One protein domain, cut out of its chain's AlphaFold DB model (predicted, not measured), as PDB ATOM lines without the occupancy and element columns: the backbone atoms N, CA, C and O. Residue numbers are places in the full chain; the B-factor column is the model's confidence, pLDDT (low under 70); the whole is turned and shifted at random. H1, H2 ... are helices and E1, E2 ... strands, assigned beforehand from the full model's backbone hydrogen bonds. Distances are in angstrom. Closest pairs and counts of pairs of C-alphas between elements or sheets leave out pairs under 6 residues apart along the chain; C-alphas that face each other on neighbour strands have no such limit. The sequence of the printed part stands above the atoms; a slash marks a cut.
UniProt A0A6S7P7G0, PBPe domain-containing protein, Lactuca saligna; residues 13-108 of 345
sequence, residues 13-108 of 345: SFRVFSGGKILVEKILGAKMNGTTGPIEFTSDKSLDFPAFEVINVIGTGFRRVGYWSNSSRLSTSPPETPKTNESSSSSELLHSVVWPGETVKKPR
ATOM      1  N   SER A  13      85.941  84.702 123.162       71.19
ATOM      2  CA  SER A  13      85.913  86.079 123.670       71.19
ATOM      3  C   SER A  13      86.928  87.020 122.999       71.19
ATOM      4  O   SER A  13      86.901  88.231 123.241       71.19
ATOM      5  N   PHE A  14      87.822  86.502 122.145       74.12
ATOM      6  CA  PHE A  14      88.850  87.317 121.495       74.12
ATOM      7  C   PHE A  14      88.301  88.092 120.293       74.12
ATOM      8  O   PHE A  14      87.661  87.552 119.392       74.12
ATOM      9  N   ARG A  15      88.606  89.392 120.248       77.88
ATOM     10  CA  ARG A  15      88.262  90.254 119.113       77.88
ATOM     11  C   ARG A  15      89.112  89.876 117.900       77.88
ATOM     12  O   ARG A  15      90.337  89.927 117.961       77.88
ATOM     13  N   VAL A  16      88.459  89.548 116.788       80.12
ATOM     14  CA  VAL A  16      89.127  89.296 115.504       80.12
ATOM     15  C   VAL A  16      89.613  90.621 114.919       80.12
ATOM     16  O   VAL A  16      88.864  91.596 114.843       80.12
ATOM     17  N   PHE A  17      90.873  90.664 114.491       85.25
ATOM     18  CA  PHE A  17      91.437  91.836 113.828       85.25
ATOM     19  C   PHE A  17      90.757  92.069 112.470       85.25
ATOM     20  O   PHE A  17      90.863  91.248 111.556       85.25
ATOM     21  N   SER A  18      90.079  93.209 112.318       84.94
ATOM     22  CA  SER A  18      89.326  93.569 111.107       84.94
ATOM     23  C   SER A  18      90.204  93.682 109.853       84.94
ATOM     24  O   SER A  18      89.746  93.372 108.756       84.94
ATOM     25  N   GLY A  19      91.480  94.051 110.006       89.69
ATOM     26  CA  GLY A  19      92.456  94.130 108.913       89.69
ATOM     27  C   GLY A  19      93.097  92.794 108.513       89.69
ATOM     28  O   GLY A  19      93.986  92.784 107.665       89.69
ATOM     29  N   GLY A  20      92.681  91.665 109.100       90.19
ATOM     30  CA  GLY A  20      93.340  90.370 108.893       90.19
ATOM     31  C   GLY A  20      93.374  89.913 107.433       90.19
ATOM     32  O   GLY A  20      94.393  89.405 106.976       90.19
ATOM     33  N   LYS A  21      92.299  90.153 106.667       89.31
ATOM     34  CA  LYS A  21      92.235  89.781 105.240       89.31
ATOM     35  C   LYS A  21      93.271  90.531 104.397       89.31
ATOM     36  O   LYS A  21      93.975  89.907 103.612       89.31
ATOM     37  N   ILE A  22      93.394  91.840 104.617       91.81
ATOM     38  CA  ILE A  22      94.348  92.705 103.909       91.81
ATOM     39  C   ILE A  22      95.782  92.306 104.266       91.81
ATOM     40  O   ILE A  22      96.651  92.250 103.402       91.81
ATOM     41  N   LEU A  23      96.034  91.990 105.539       91.88
ATOM     42  CA  LEU A  23      97.348  91.538 105.988       91.88
ATOM     43  C   LEU A  23      97.751  90.214 105.324       91.88
ATOM     44  O   LEU A  23      98.868  90.103 104.830       91.88
ATOM     45  N   VAL A  24      96.845  89.232 105.268       91.00
ATOM     46  CA  VAL A  24      97.098  87.946 104.595       91.00
ATOM     47  C   VAL A  24      97.384  88.153 103.109       91.00
ATOM     48  O   VAL A  24      98.325  87.563 102.592       91.00
ATOM     49  N   GLU A  25      96.634  89.021 102.432       91.12
ATOM     50  CA  GLU A  25      96.877  89.353 101.023       91.12
ATOM     51  C   GLU A  25      98.267  89.971 100.809       91.12
ATOM     52  O   GLU A  25      98.993  89.576  99.898       91.12
ATOM     53  N   LYS A  26      98.688  90.885 101.694       91.94
ATOM     54  CA  LYS A  26     100.033  91.478 101.651       91.94
ATOM     55  C   LYS A  26     101.143  90.465 101.932       91.94
ATOM     56  O   LYS A  26     102.198  90.570 101.318       91.94
ATOM     57  N   ILE A  27     100.915  89.502 102.827       90.69
ATOM     58  CA  ILE A  27     101.875  88.425 103.121       90.69
ATOM     59  C   ILE A  27     101.999  87.473 101.926       90.69
ATOM     60  O   ILE A  27     103.112  87.154 101.527       90.69
ATOM     61  N   LEU A  28     100.879  87.056 101.328       90.69
ATOM     62  CA  LEU A  28     100.881  86.152 100.171       90.69
ATOM     63  C   LEU A  28     101.483  86.807  98.920       90.69
ATOM     64  O   LEU A  28     102.107  86.127  98.113       90.69
ATOM     65  N   GLY A  29     101.335  88.127  98.769       89.38
ATOM     66  CA  GLY A  29     101.965  88.894  97.693       89.38
ATOM     67  C   GLY A  29     103.437  89.255  97.931       89.38
ATOM     68  O   GLY A  29     104.051  89.870  97.058       89.38
ATOM     69  N   ALA A  30     104.009  88.931  99.095       89.50
ATOM     70  CA  ALA A  30     105.399  89.242  99.401       89.50
ATOM     71  C   ALA A  30     106.343  88.253  98.701       89.50
ATOM     72  O   ALA A  30     106.229  87.044  98.879       89.50
ATOM     73  N   LYS A  31     107.310  88.785  97.948       90.44
ATOM     74  CA  LYS A  31     108.404  88.025  97.331       90.44
ATOM     75  C   LYS A  31     109.697  88.360  98.054       90.44
ATOM     76  O   LYS A  31     110.087  89.528  98.101       90.44
ATOM     77  N   MET A  32     110.339  87.362  98.647       89.38
ATOM     78  CA  MET A  32     111.573  87.563  99.409       89.38
ATOM     79  C   MET A  32     112.544  86.400  99.224       89.38
ATOM     80  O   MET A  32     112.123  85.271  99.000       89.38
ATOM     81  N   ASN A  33     113.841  86.663  99.380       87.25
ATOM     82  CA  ASN A  33     114.857  85.614  99.420       87.25
ATOM     83  C   ASN A  33     115.171  85.278 100.880       87.25
ATOM     84  O   ASN A  33     115.714  86.110 101.607       87.25
ATOM     85  N   GLY A  34     114.800  84.071 101.301       82.19
ATOM     86  CA  GLY A  34     115.117  83.531 102.618       82.19
ATOM     87  C   GLY A  34     116.386  82.677 102.609       82.19
ATOM     88  O   GLY A  34     117.019  82.463 101.577       82.19
ATOM     89  N   THR A  35     116.731  82.121 103.768       80.56
ATOM     90  CA  THR A  35     117.845  81.166 103.915       80.56
ATOM     91  C   THR A  35     117.598  79.837 103.198       80.56
ATOM     92  O   THR A  35     118.546  79.122 102.892       80.56
ATOM     93  N   THR A  36     116.336  79.506 102.923       76.25
ATOM     94  CA  THR A  36     115.907  78.291 102.215       76.25
ATOM     95  C   THR A  36     115.703  78.504 100.713       76.25
ATOM     96  O   THR A  36     115.313  77.564 100.028       76.25
ATOM     97  N   GLY A  37     115.930  79.719 100.202       79.62
ATOM     98  CA  GLY A  37     115.682  80.094  98.808       79.62
ATOM     99  C   GLY A  37     114.577  81.147  98.642       79.62
ATOM    100  O   GLY A  37     114.176  81.788  99.621       79.62
ATOM    101  N   PRO A  38     114.106  81.374  97.403       84.19
ATOM    102  CA  PRO A  38     113.034  82.323  97.123       84.19
ATOM    103  C   PRO A  38     111.711  81.853  97.742       84.19
ATOM    104  O   PRO A  38     111.295  80.709  97.571       84.19
ATOM    105  N   ILE A  39     111.050  82.751  98.469       87.25
ATOM    106  CA  ILE A  39     109.750  82.539  99.104       87.25
ATOM    107  C   ILE A  39     108.714  83.287  98.271       87.25
ATOM    108  O   ILE A  39     108.665  84.520  98.279       87.25
ATOM    109  N   GLU A  40     107.898  82.518  97.560       89.62
ATOM    110  CA  GLU A  40     106.724  82.983  96.825       89.62
ATOM    111  C   GLU A  40     105.553  82.052  97.140       89.62
ATOM    112  O   GLU A  40     105.761  80.848  97.326       89.62
ATOM    113  N   PHE A  41     104.340  82.602  97.214       89.75
ATOM    114  CA  PHE A  41     103.139  81.830  97.522       89.75
ATOM    115  C   PHE A  41     102.241  81.660  96.299       89.75
ATOM    116  O   PHE A  41     101.992  82.605  95.550       89.75
ATOM    117  N   THR A  42     101.698  80.460  96.140       87.81
ATOM    118  CA  THR A  42     100.663  80.129  95.158       87.81
ATOM    119  C   THR A  42      99.272  80.544  95.649       87.81
ATOM    120  O   THR A  42      99.063  80.935  96.802       87.81
ATOM    121  N   SER A  43      98.274  80.470  94.765       86.56
ATOM    122  CA  SER A  43      96.884  80.852  95.065       86.56
ATOM    123  C   SER A  43      96.230  80.021  96.182       86.56
ATOM    124  O   SER A  43      95.299  80.488  96.840       86.56
ATOM    125  N   ASP A  44      96.733  78.813  96.433       88.75
ATOM    126  CA  ASP A  44      96.349  77.909  97.523       88.75
ATOM    127  C   ASP A  44      97.069  78.213  98.856       88.75
ATOM    128  O   ASP A  44      96.821  77.528  99.849       88.75
ATOM    129  N   LYS A  45      97.896  79.272  98.909       88.50
ATOM    130  CA  LYS A  45      98.706  79.694 100.069       88.50
ATOM    131  C   LYS A  45      99.863  78.748 100.412       88.50
ATOM    132  O   LYS A  45     100.365  78.804 101.536       88.50
ATOM    133  N   SER A  46     100.283  77.887  99.485       88.19
ATOM    134  CA  SER A  46     101.497  77.073  99.619       88.19
ATOM    135  C   SER A  46     102.704  77.756  98.961       88.19
ATOM    136  O   SER A  46     102.563  78.831  98.384       88.19
ATOM    137  N   LEU A  47     103.911  77.213  99.141       86.38
ATOM    138  CA  LEU A  47     105.125  77.751  98.513       86.38
ATOM    139  C   LEU A  47     105.190  77.308  97.046       86.38
ATOM    140  O   LEU A  47     105.044  76.119  96.779       86.38
ATOM    141  N   ASP A  48     105.482  78.233  96.130       83.50
ATOM    142  CA  ASP A  48     105.524  77.964  94.680       83.50
ATOM    143  C   ASP A  48     106.705  77.058  94.278       83.50
ATOM    144  O   ASP A  48     106.574  76.134  93.474       83.50
ATOM    145  N   PHE A  49     107.864  77.246  94.920       80.81
ATOM    146  CA  PHE A  49     109.083  76.473  94.655       80.81
ATOM    147  C   PHE A  49     109.603  75.772  95.916       80.81
ATOM    148  O   PHE A  49     110.643  76.156  96.457       80.81
ATOM    149  N   PRO A  50     108.908  74.735  96.416       83.12
ATOM    150  CA  PRO A  50     109.368  74.018  97.590       83.12
ATOM    151  C   PRO A  50     110.614  73.192  97.247       83.12
ATOM    152  O   PRO A  50     110.629  72.398  96.301       83.12
ATOM    153  N   ALA A  51     111.653  73.370  98.055       84.44
ATOM    154  CA  ALA A  51     112.861  72.564  98.038       84.44
ATOM    155  C   ALA A  51     112.929  71.739  99.324       84.44
ATOM    156  O   ALA A  51     112.799  72.276 100.424       84.44
ATOM    157  N   PHE A  52     113.147  70.434  99.189       87.06
ATOM    158  CA  PHE A  52     113.257  69.519 100.319       87.06
ATOM    159  C   PHE A  52     114.649  68.911 100.387       87.06
ATOM    160  O   PHE A  52     115.233  68.532  99.375       87.06
ATOM    161  N   GLU A  53     115.165  68.767 101.600       88.31
ATOM    162  CA  GLU A  53     116.354  67.968 101.858       88.31
ATOM    163  C   GLU A  53     115.934  66.516 102.113       88.31
ATOM    164  O   GLU A  53     115.190  66.226 103.049       88.31
ATOM    165  N   VAL A  54     116.406  65.591 101.277       90.75
ATOM    166  CA  VAL A  54     116.157  64.159 101.449       90.75
ATOM    167  C   VAL A  54     117.251  63.584 102.334       90.75
ATOM    168  O   VAL A  54     118.429  63.582 101.968       90.75
ATOM    169  N   ILE A  55     116.858  63.063 103.492       92.06
ATOM    170  CA  ILE A  55     117.764  62.463 104.473       92.06
ATOM    171  C   ILE A  55     117.510  60.960 104.610       92.06
ATOM    172  O   ILE A  55     116.378  60.489 104.518       92.06
ATOM    173  N   ASN A  56     118.579  60.208 104.850       91.12
ATOM    174  CA  ASN A  56     118.549  58.804 105.226       91.12
ATOM    175  C   ASN A  56     118.910  58.671 106.708       91.12
ATOM    176  O   ASN A  56     120.018  59.038 107.105       91.12
ATOM    177  N   VAL A  57     117.992  58.155 107.520       90.62
ATOM    178  CA  VAL A  57     118.193  57.966 108.965       90.62
ATOM    179  C   VAL A  57     118.854  56.609 109.204       90.62
ATOM    180  O   VAL A  57     118.350  55.586 108.751       90.62
ATOM    181  N   ILE A  58     119.995  56.598 109.896       87.25
ATOM    182  CA  ILE A  58     120.827  55.409 110.124       87.25
ATOM    183  C   ILE A  58     121.163  55.332 111.617       87.25
ATOM    184  O   ILE A  58     121.958  56.123 112.128       87.25
ATOM    185  N   GLY A  59     120.561  54.370 112.322       84.56
ATOM    186  CA  GLY A  59     120.725  54.226 113.770       84.56
ATOM    187  C   GLY A  59     120.259  55.482 114.513       84.56
ATOM    188  O   GLY A  59     119.098  55.864 114.417       84.56
ATOM    189  N   THR A  60     121.170  56.133 115.238       87.06
ATOM    190  CA  THR A  60     120.912  57.393 115.960       87.06
ATOM    191  C   THR A  60     121.257  58.649 115.153       87.06
ATOM    192  O   THR A  60     121.042  59.758 115.640       87.06
ATOM    193  N   GLY A  61     121.825  58.505 113.951       89.94
ATOM    194  CA  GLY A  61     122.234  59.611 113.088       89.94
ATOM    195  C   GLY A  61     121.415  59.701 111.802       89.94
ATOM    196  O   GLY A  61     120.559  58.866 111.513       89.94
ATOM    197  N   PHE A  62     121.705  60.711 110.989       89.81
ATOM    198  CA  PHE A  62     121.160  60.834 109.641       89.81
ATOM    199  C   PHE A  62     122.241  61.296 108.667       89.81
ATOM    200  O   PHE A  62     123.228  61.924 109.046       89.81
ATOM    201  N   ARG A  63     122.047  60.974 107.391       88.12
ATOM    202  CA  ARG A  63     122.902  61.396 106.285       88.12
ATOM    203  C   ARG A  63     122.042  62.018 105.195       88.12
ATOM    204  O   ARG A  63     121.060  61.414 104.777       88.12
ATOM    205  N   ARG A  64     122.434  63.180 104.680       87.88
ATOM    206  CA  ARG A  64     121.805  63.779 103.495       87.88
ATOM    207  C   ARG A  64     122.066  62.920 102.256       87.88
ATOM    208  O   ARG A  64     123.206  62.554 101.980       87.88
ATOM    209  N   VAL A  65     121.005  62.612 101.520       88.50
ATOM    210  CA  VAL A  65     121.046  61.869 100.250       88.50
ATOM    211  C   VAL A  65     121.111  62.831  99.069       88.50
ATOM    212  O   VAL A  65     121.859  62.592  98.124       88.50
ATOM    213  N   GLY A  66     120.357  63.927  99.150       88.38
ATOM    214  CA  GLY A  66     120.293  64.968  98.132       88.38
ATOM    215  C   GLY A  66     119.165  65.955  98.413       88.38
ATOM    216  O   GLY A  66     118.571  65.947  99.492       88.38
ATOM    217  N   TYR A  67     118.858  66.778  97.423       86.25
ATOM    218  CA  TYR A  67     117.771  67.742  97.427       86.25
ATOM    219  C   TYR A  67     116.704  67.326  96.427       86.25
ATOM    220  O   TYR A  67     117.015  66.819  95.349       86.25
ATOM    221  N   TRP A  68     115.445  67.556  96.780       86.31
ATOM    222  CA  TRP A  68     114.319  67.387  95.882       86.31
ATOM    223  C   TRP A  68     113.658  68.730  95.589       86.31
ATOM    224  O   TRP A  68     113.355  69.484  96.512       86.31
ATOM    225  N   SER A  69     113.399  69.011  94.315       84.81
ATOM    226  CA  SER A  69     112.539  70.119  93.892       84.81
ATOM    227  C   SER A  69     111.667  69.699  92.708       84.81
ATOM    228  O   SER A  69     111.958  68.711  92.032       84.81
ATOM    229  N   ASN A  70     110.605  70.454  92.422       80.88
ATOM    230  CA  ASN A  70     109.717  70.134  91.302       80.88
ATOM    231  C   ASN A  70     110.431  70.241  89.934       80.88
ATOM    232  O   ASN A  70     110.140  69.476  89.016       80.88
ATOM    233  N   SER A  71     111.407  71.150  89.804       75.69
ATOM    234  CA  SER A  71     112.168  71.364  88.566       75.69
ATOM    235  C   SER A  71     113.339  70.390  88.411       75.69
ATOM    236  O   SER A  71     113.503  69.799  87.347       75.69
ATOM    237  N   SER A  72     114.137  70.184  89.464       74.25
ATOM    238  CA  SER A  72     115.338  69.334  89.413       74.25
ATOM    239  C   SER A  72     115.091  67.868  89.785       74.25
ATOM    240  O   SER A  72     115.988  67.040  89.629       74.25
ATOM    241  N   ARG A  73     113.885  67.519  90.262       82.62
ATOM    242  CA  ARG A  73     113.592  66.231  90.917       82.62
ATOM    243  C   ARG A  73     114.654  65.965  91.984       82.62
ATOM    244  O   ARG A  73     114.922  66.859  92.772       82.62
ATOM    245  N   LEU A  74     115.231  64.766  92.039       83.69
ATOM    246  CA  LEU A  74     116.269  64.423  93.005       83.69
ATOM    247  C   LEU A  74     117.653  64.760  92.433       83.69
ATOM    248  O   LEU A  74     118.066  64.154  91.447       83.69
ATOM    249  N   SER A  75     118.359  65.682  93.084       80.44
ATOM    250  CA  SER A  75     119.701  66.142  92.711       80.44
ATOM    251  C   SER A  75     120.638  66.134  93.920       80.44
ATOM    252  O   SER A  75     120.190  66.244  95.061       80.44
ATOM    253  N   THR A  76     121.946  66.024  93.701       78.12
ATOM    254  CA  THR A  76     122.950  66.242  94.756       78.12
ATOM    255  C   THR A  76     123.258  67.718  94.986       78.12
ATOM    256  O   THR A  76     123.647  68.088  96.093       78.12
ATOM    257  N   SER A  77     123.038  68.569  93.983       76.38
ATOM    258  CA  SER A  77     123.206  70.019  94.101       76.38
ATOM    259  C   SER A  77     121.964  70.694  94.705       76.38
ATOM    260  O   SER A  77     120.834  70.294  94.399       76.38
ATOM    261  N   PRO A  78     122.143  71.713  95.571       74.19
ATOM    262  CA  PRO A  78     121.032  72.501  96.083       74.19
ATOM    263  C   PRO A  78     120.322  73.242  94.937       74.19
ATOM    264  O   PRO A  78     120.975  73.692  93.989       74.19
ATOM    265  N   PRO A  79     118.986  73.378  94.991       69.56
ATOM    266  CA  PRO A  79     118.218  74.082  93.971       69.56
ATOM    267  C   PRO A  79     118.412  75.595  94.133       69.56
ATOM    268  O   PRO A  79     117.586  76.283  94.721       69.56
ATOM    269  N   GLU A  80     119.536  76.123  93.648       60.78
ATOM    270  CA  GLU A  80     119.878  77.540  93.829       60.78
ATOM    271  C   GLU A  80     119.153  78.478  92.855       60.78
ATOM    272  O   GLU A  80     119.138  79.683  93.074       60.78
ATOM    273  N   THR A  81     118.496  77.963  91.812       56.94
ATOM    274  CA  THR A  81     117.615  78.739  90.918       56.94
ATOM    275  C   THR A  81     116.679  77.810  90.134       56.94
ATOM    276  O   THR A  81     117.045  76.657  89.879       56.94
ATOM    277  N   PRO A  82     115.491  78.278  89.694       53.22
ATOM    278  CA  PRO A  82     114.708  77.589  88.674       53.22
ATOM    279  C   PRO A  82     115.489  77.646  87.356       53.22
ATOM    280  O   PRO A  82     115.311  78.546  86.540       53.22
ATOM    281  N   LYS A  83     116.429  76.717  87.167       51.88
ATOM    282  CA  LYS A  83     117.170  76.619  85.914       51.88
ATOM    283  C   LYS A  83     116.220  76.169  84.811       51.88
ATOM    284  O   LYS A  83     115.708  75.051  84.819       51.88
ATOM    285  N   THR A  84     116.015  77.067  83.859       43.69
ATOM    286  CA  THR A  84     115.485  76.790  82.531       43.69
ATOM    287  C   THR A  84     116.423  75.809  81.832       43.69
ATOM    288  O   THR A  84     117.597  76.109  81.659       43.69
ATOM    289  N   ASN A  85     115.890  74.656  81.429       45.69
ATOM    290  CA  ASN A  85     116.400  73.814  80.346       45.69
ATOM    291  C   ASN A  85     117.925  73.640  80.271       45.69
ATOM    292  O   ASN A  85     118.535  73.961  79.258       45.69
ATOM    293  N   GLU A  86     118.529  73.036  81.288       44.75
ATOM    294  CA  GLU A  86     119.795  72.336  81.084       44.75
ATOM    295  C   GLU A  86     119.626  70.891  81.522       44.75
ATOM    296  O   GLU A  86     119.722  70.535  82.695       44.75
ATOM    297  N   SER A  87     119.365  70.049  80.524       48.53
ATOM    298  CA  SER A  87     119.602  68.614  80.546       48.53
ATOM    299  C   SER A  87     121.095  68.347  80.756       48.53
ATOM    300  O   SER A  87     121.797  67.910  79.846       48.53
ATOM    301  N   SER A  88     121.601  68.627  81.954       43.84
ATOM    302  CA  SER A  88     122.875  68.088  82.406       43.84
ATOM    303  C   SER A  88     122.590  66.688  82.930       43.84
ATOM    304  O   SER A  88     122.256  66.459  84.086       43.84
ATOM    305  N   SER A  89     122.675  65.724  82.015       45.25
ATOM    306  CA  SER A  89     122.784  64.305  82.332       45.25
ATOM    307  C   SER A  89     124.158  64.025  82.950       45.25
ATOM    308  O   SER A  89     124.953  63.262  82.404       45.25
ATOM    309  N   SER A  90     124.486  64.668  84.066       43.50
ATOM    310  CA  SER A  90     125.504  64.150  84.960       43.50
ATOM    311  C   SER A  90     124.771  63.212  85.901       43.50
ATOM    312  O   SER A  90     123.926  63.609  86.699       43.50
ATOM    313  N   SER A  91     125.070  61.924  85.787       44.28
ATOM    314  CA  SER A  91     124.839  60.967  86.859       44.28
ATOM    315  C   SER A  91     125.707  61.379  88.052       44.28
ATOM    316  O   SER A  91     126.716  60.735  88.340       44.28
ATOM    317  N   GLU A  92     125.390  62.501  88.700       56.09
ATOM    318  CA  GLU A  92     125.952  62.806  90.001       56.09
ATOM    319  C   GLU A  92     125.492  61.662  90.902       56.09
ATOM    320  O   GLU A  92     124.297  61.431  91.104       56.09
ATOM    321  N   LEU A  93     126.455  60.836  91.309       59.97
ATOM    322  CA  LEU A  93     126.230  59.666  92.141       59.97
ATOM    323  C   LEU A  93     125.569  60.140  93.436       59.97
ATOM    324  O   LEU A  93     126.249  60.623  94.341       59.97
ATOM    325  N   LEU A  94     124.241  60.003  93.509       66.31
ATOM    326  CA  LEU A  94     123.483  60.204  94.738       66.31
ATOM    327  C   LEU A  94     124.200  59.469  95.866       66.31
ATOM    328  O   LEU A  94     124.671  58.338  95.692       66.31
ATOM    329  N   HIS A  95     124.298  60.112  97.027       70.69
ATOM    330  CA  HIS A  95     124.945  59.488  98.167       70.69
ATOM    331  C   HIS A  95     124.302  58.124  98.460       70.69
ATOM    332  O   HIS A  95     123.079  57.978  98.451       70.69
ATOM    333  N   SER A  96     125.141  57.113  98.706       77.12
ATOM    334  CA  SER A  96     124.700  55.735  98.937       77.12
ATOM    335  C   SER A  96     123.655  55.661 100.056       77.12
ATOM    336  O   SER A  96     123.927  56.082 101.187       77.12
ATOM    337  N   VAL A  97     122.491  55.089  99.756       86.19
ATOM    338  CA  VAL A  97     121.401  54.884 100.718       86.19
ATOM    339  C   VAL A  97     121.584  53.538 101.411       86.19
ATOM    340  O   VAL A  97     121.771  52.514 100.755       86.19
ATOM    341  N   VAL A  98     121.523  53.550 102.741       88.31
ATOM    342  CA  VAL A  98     121.480  52.350 103.583       88.31
ATOM    343  C   VAL A  98     120.018  52.050 103.872       88.31
ATOM    344  O   VAL A  98     119.329  52.877 104.462       88.31
ATOM    345  N   TRP A  99     119.553  50.892 103.428       88.06
ATOM    346  CA  TRP A  99     118.196  50.406 103.630       88.06
ATOM    347  C   TRP A  99     118.071  49.681 104.977       88.06
ATOM    348  O   TRP A  99     119.082  49.215 105.516       88.06
ATOM    349  N   PRO A 100     116.843  49.542 105.514       83.25
ATOM    350  CA  PRO A 100     116.598  48.732 106.704       83.25
ATOM    351  C   PRO A 100     117.238  47.338 106.581       83.25
ATOM    352  O   PRO A 100     117.149  46.705 105.529       83.25
ATOM    353  N   GLY A 101     117.905  46.880 107.645       83.62
ATOM    354  CA  GLY A 101     118.728  45.662 107.624       83.62
ATOM    355  C   GLY A 101     120.191  45.883 107.222       83.62
ATOM    356  O   GLY A 101     120.857  44.928 106.842       83.62
ATOM    357  N   GLU A 102     120.678  47.130 107.284       84.31
ATOM    358  CA  GLU A 102     122.087  47.508 107.070       84.31
ATOM    359  C   GLU A 102     122.623  47.179 105.663       84.31
ATOM    360  O   GLU A 102     123.813  46.936 105.462       84.31
ATOM    361  N   THR A 103     121.753  47.206 104.648       84.56
ATOM    362  CA  THR A 103     122.140  46.887 103.263       84.56
ATOM    363  C   THR A 103     122.191  48.128 102.374       84.56
ATOM    364  O   THR A 103     121.296  48.966 102.390       84.56
ATOM    365  N   VAL A 104     123.230  48.248 101.542       85.44
ATOM    366  CA  VAL A 104     123.334  49.325 100.527       85.44
ATOM    367  C   VAL A 104     122.609  48.944  99.229       85.44
ATOM    368  O   VAL A 104     122.253  49.786  98.403       85.44
ATOM    369  N   LYS A 105     122.354  47.646  99.035       84.12
ATOM    370  CA  LYS A 105     121.650  47.135  97.862       84.12
ATOM    371  C   LYS A 105     120.176  47.517  97.949       84.12
ATOM    372  O   LYS A 105     119.474  47.062  98.845       84.12
ATOM    373  N   LYS A 106     119.700  48.300  96.976       83.12
ATOM    374  CA  LYS A 106     118.285  48.673  96.872       83.12
ATOM    375  C   LYS A 106     117.397  47.418  96.897       83.12
ATOM    376  O   LYS A 106     117.568  46.558  96.023       83.12
ATOM    377  N   PRO A 107     116.459  47.294  97.855       81.62
ATOM    378  CA  PRO A 107     115.539  46.171  97.887       81.62
ATOM    379  C   PRO A 107     114.659  46.206  96.635       81.62
ATOM    380  O   PRO A 107     114.278  47.275  96.155       81.62
ATOM    381  N   ARG A 108     114.325  45.030  96.089       72.62
ATOM    382  CA  ARG A 108     113.515  44.911  94.859       72.62
ATOM    383  C   ARG A 108     112.033  45.288  95.046       72.62
ATOM    384  O   ARG A 108     111.265  45.158  94.103       72.62
TER     385      ARG A 108
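Overview. This is residues 13 to 108 of the 345 residues of the protein "PBPe domain-containing protein" of Lactuca saligna (UniProt A0A6S7P7G0). What shape appears? There is little regular structure: a long hairpin, E3 and E4, edged by short E5, with small hairpin E1 and E2 between it and H1; residues 13 to 23 stick out, and residues 76 to 108 form a long loop. What builds it? The 96 printed residues, 35 in named elements, run H1, E1, E2, E3, E4, E5: mixed class, antiparallel sheets E3-E4-E5 and E1-E2, extended, radius of gyration of the C-alphas 19.4 A, spans 58 by 41 by 25 A.

Along the chain. Where is H1? Residues 20 to 28, 12.3 A, from C-alpha 20 at (93.340, 90.370, 108.893). Where are the strands? E1 is residues 32 to 34, E2 37 to 39, E3 51 to 58, 22.4 A, E4 61 to 69, 23.9 A, and E5 73 to 75, ending at C-alpha 75 (119.701, 66.142, 92.711).

Arrangement. How do E1 and E2 pair? This hairpin is antiparallel; N 34 and O 37, 2.9 A, are within hydrogen-bond range, as is every O i to N i+4 pair in H1. And E3, E4, E5? This meander, each strand the antiparallel neighbour of the one before, has N 54 and O 66, 2.8 A, and N 67 and O 75, 2.8 A, within range.

Size, cuts and confidence. How large? The farthest C-alphas, Ser 13 and Ser 90, are 59.6 A apart; the printed part has no cut. What is long or uncertain? E2 to E3 is a long link; residues 79 to 94 have pLDDT under 70.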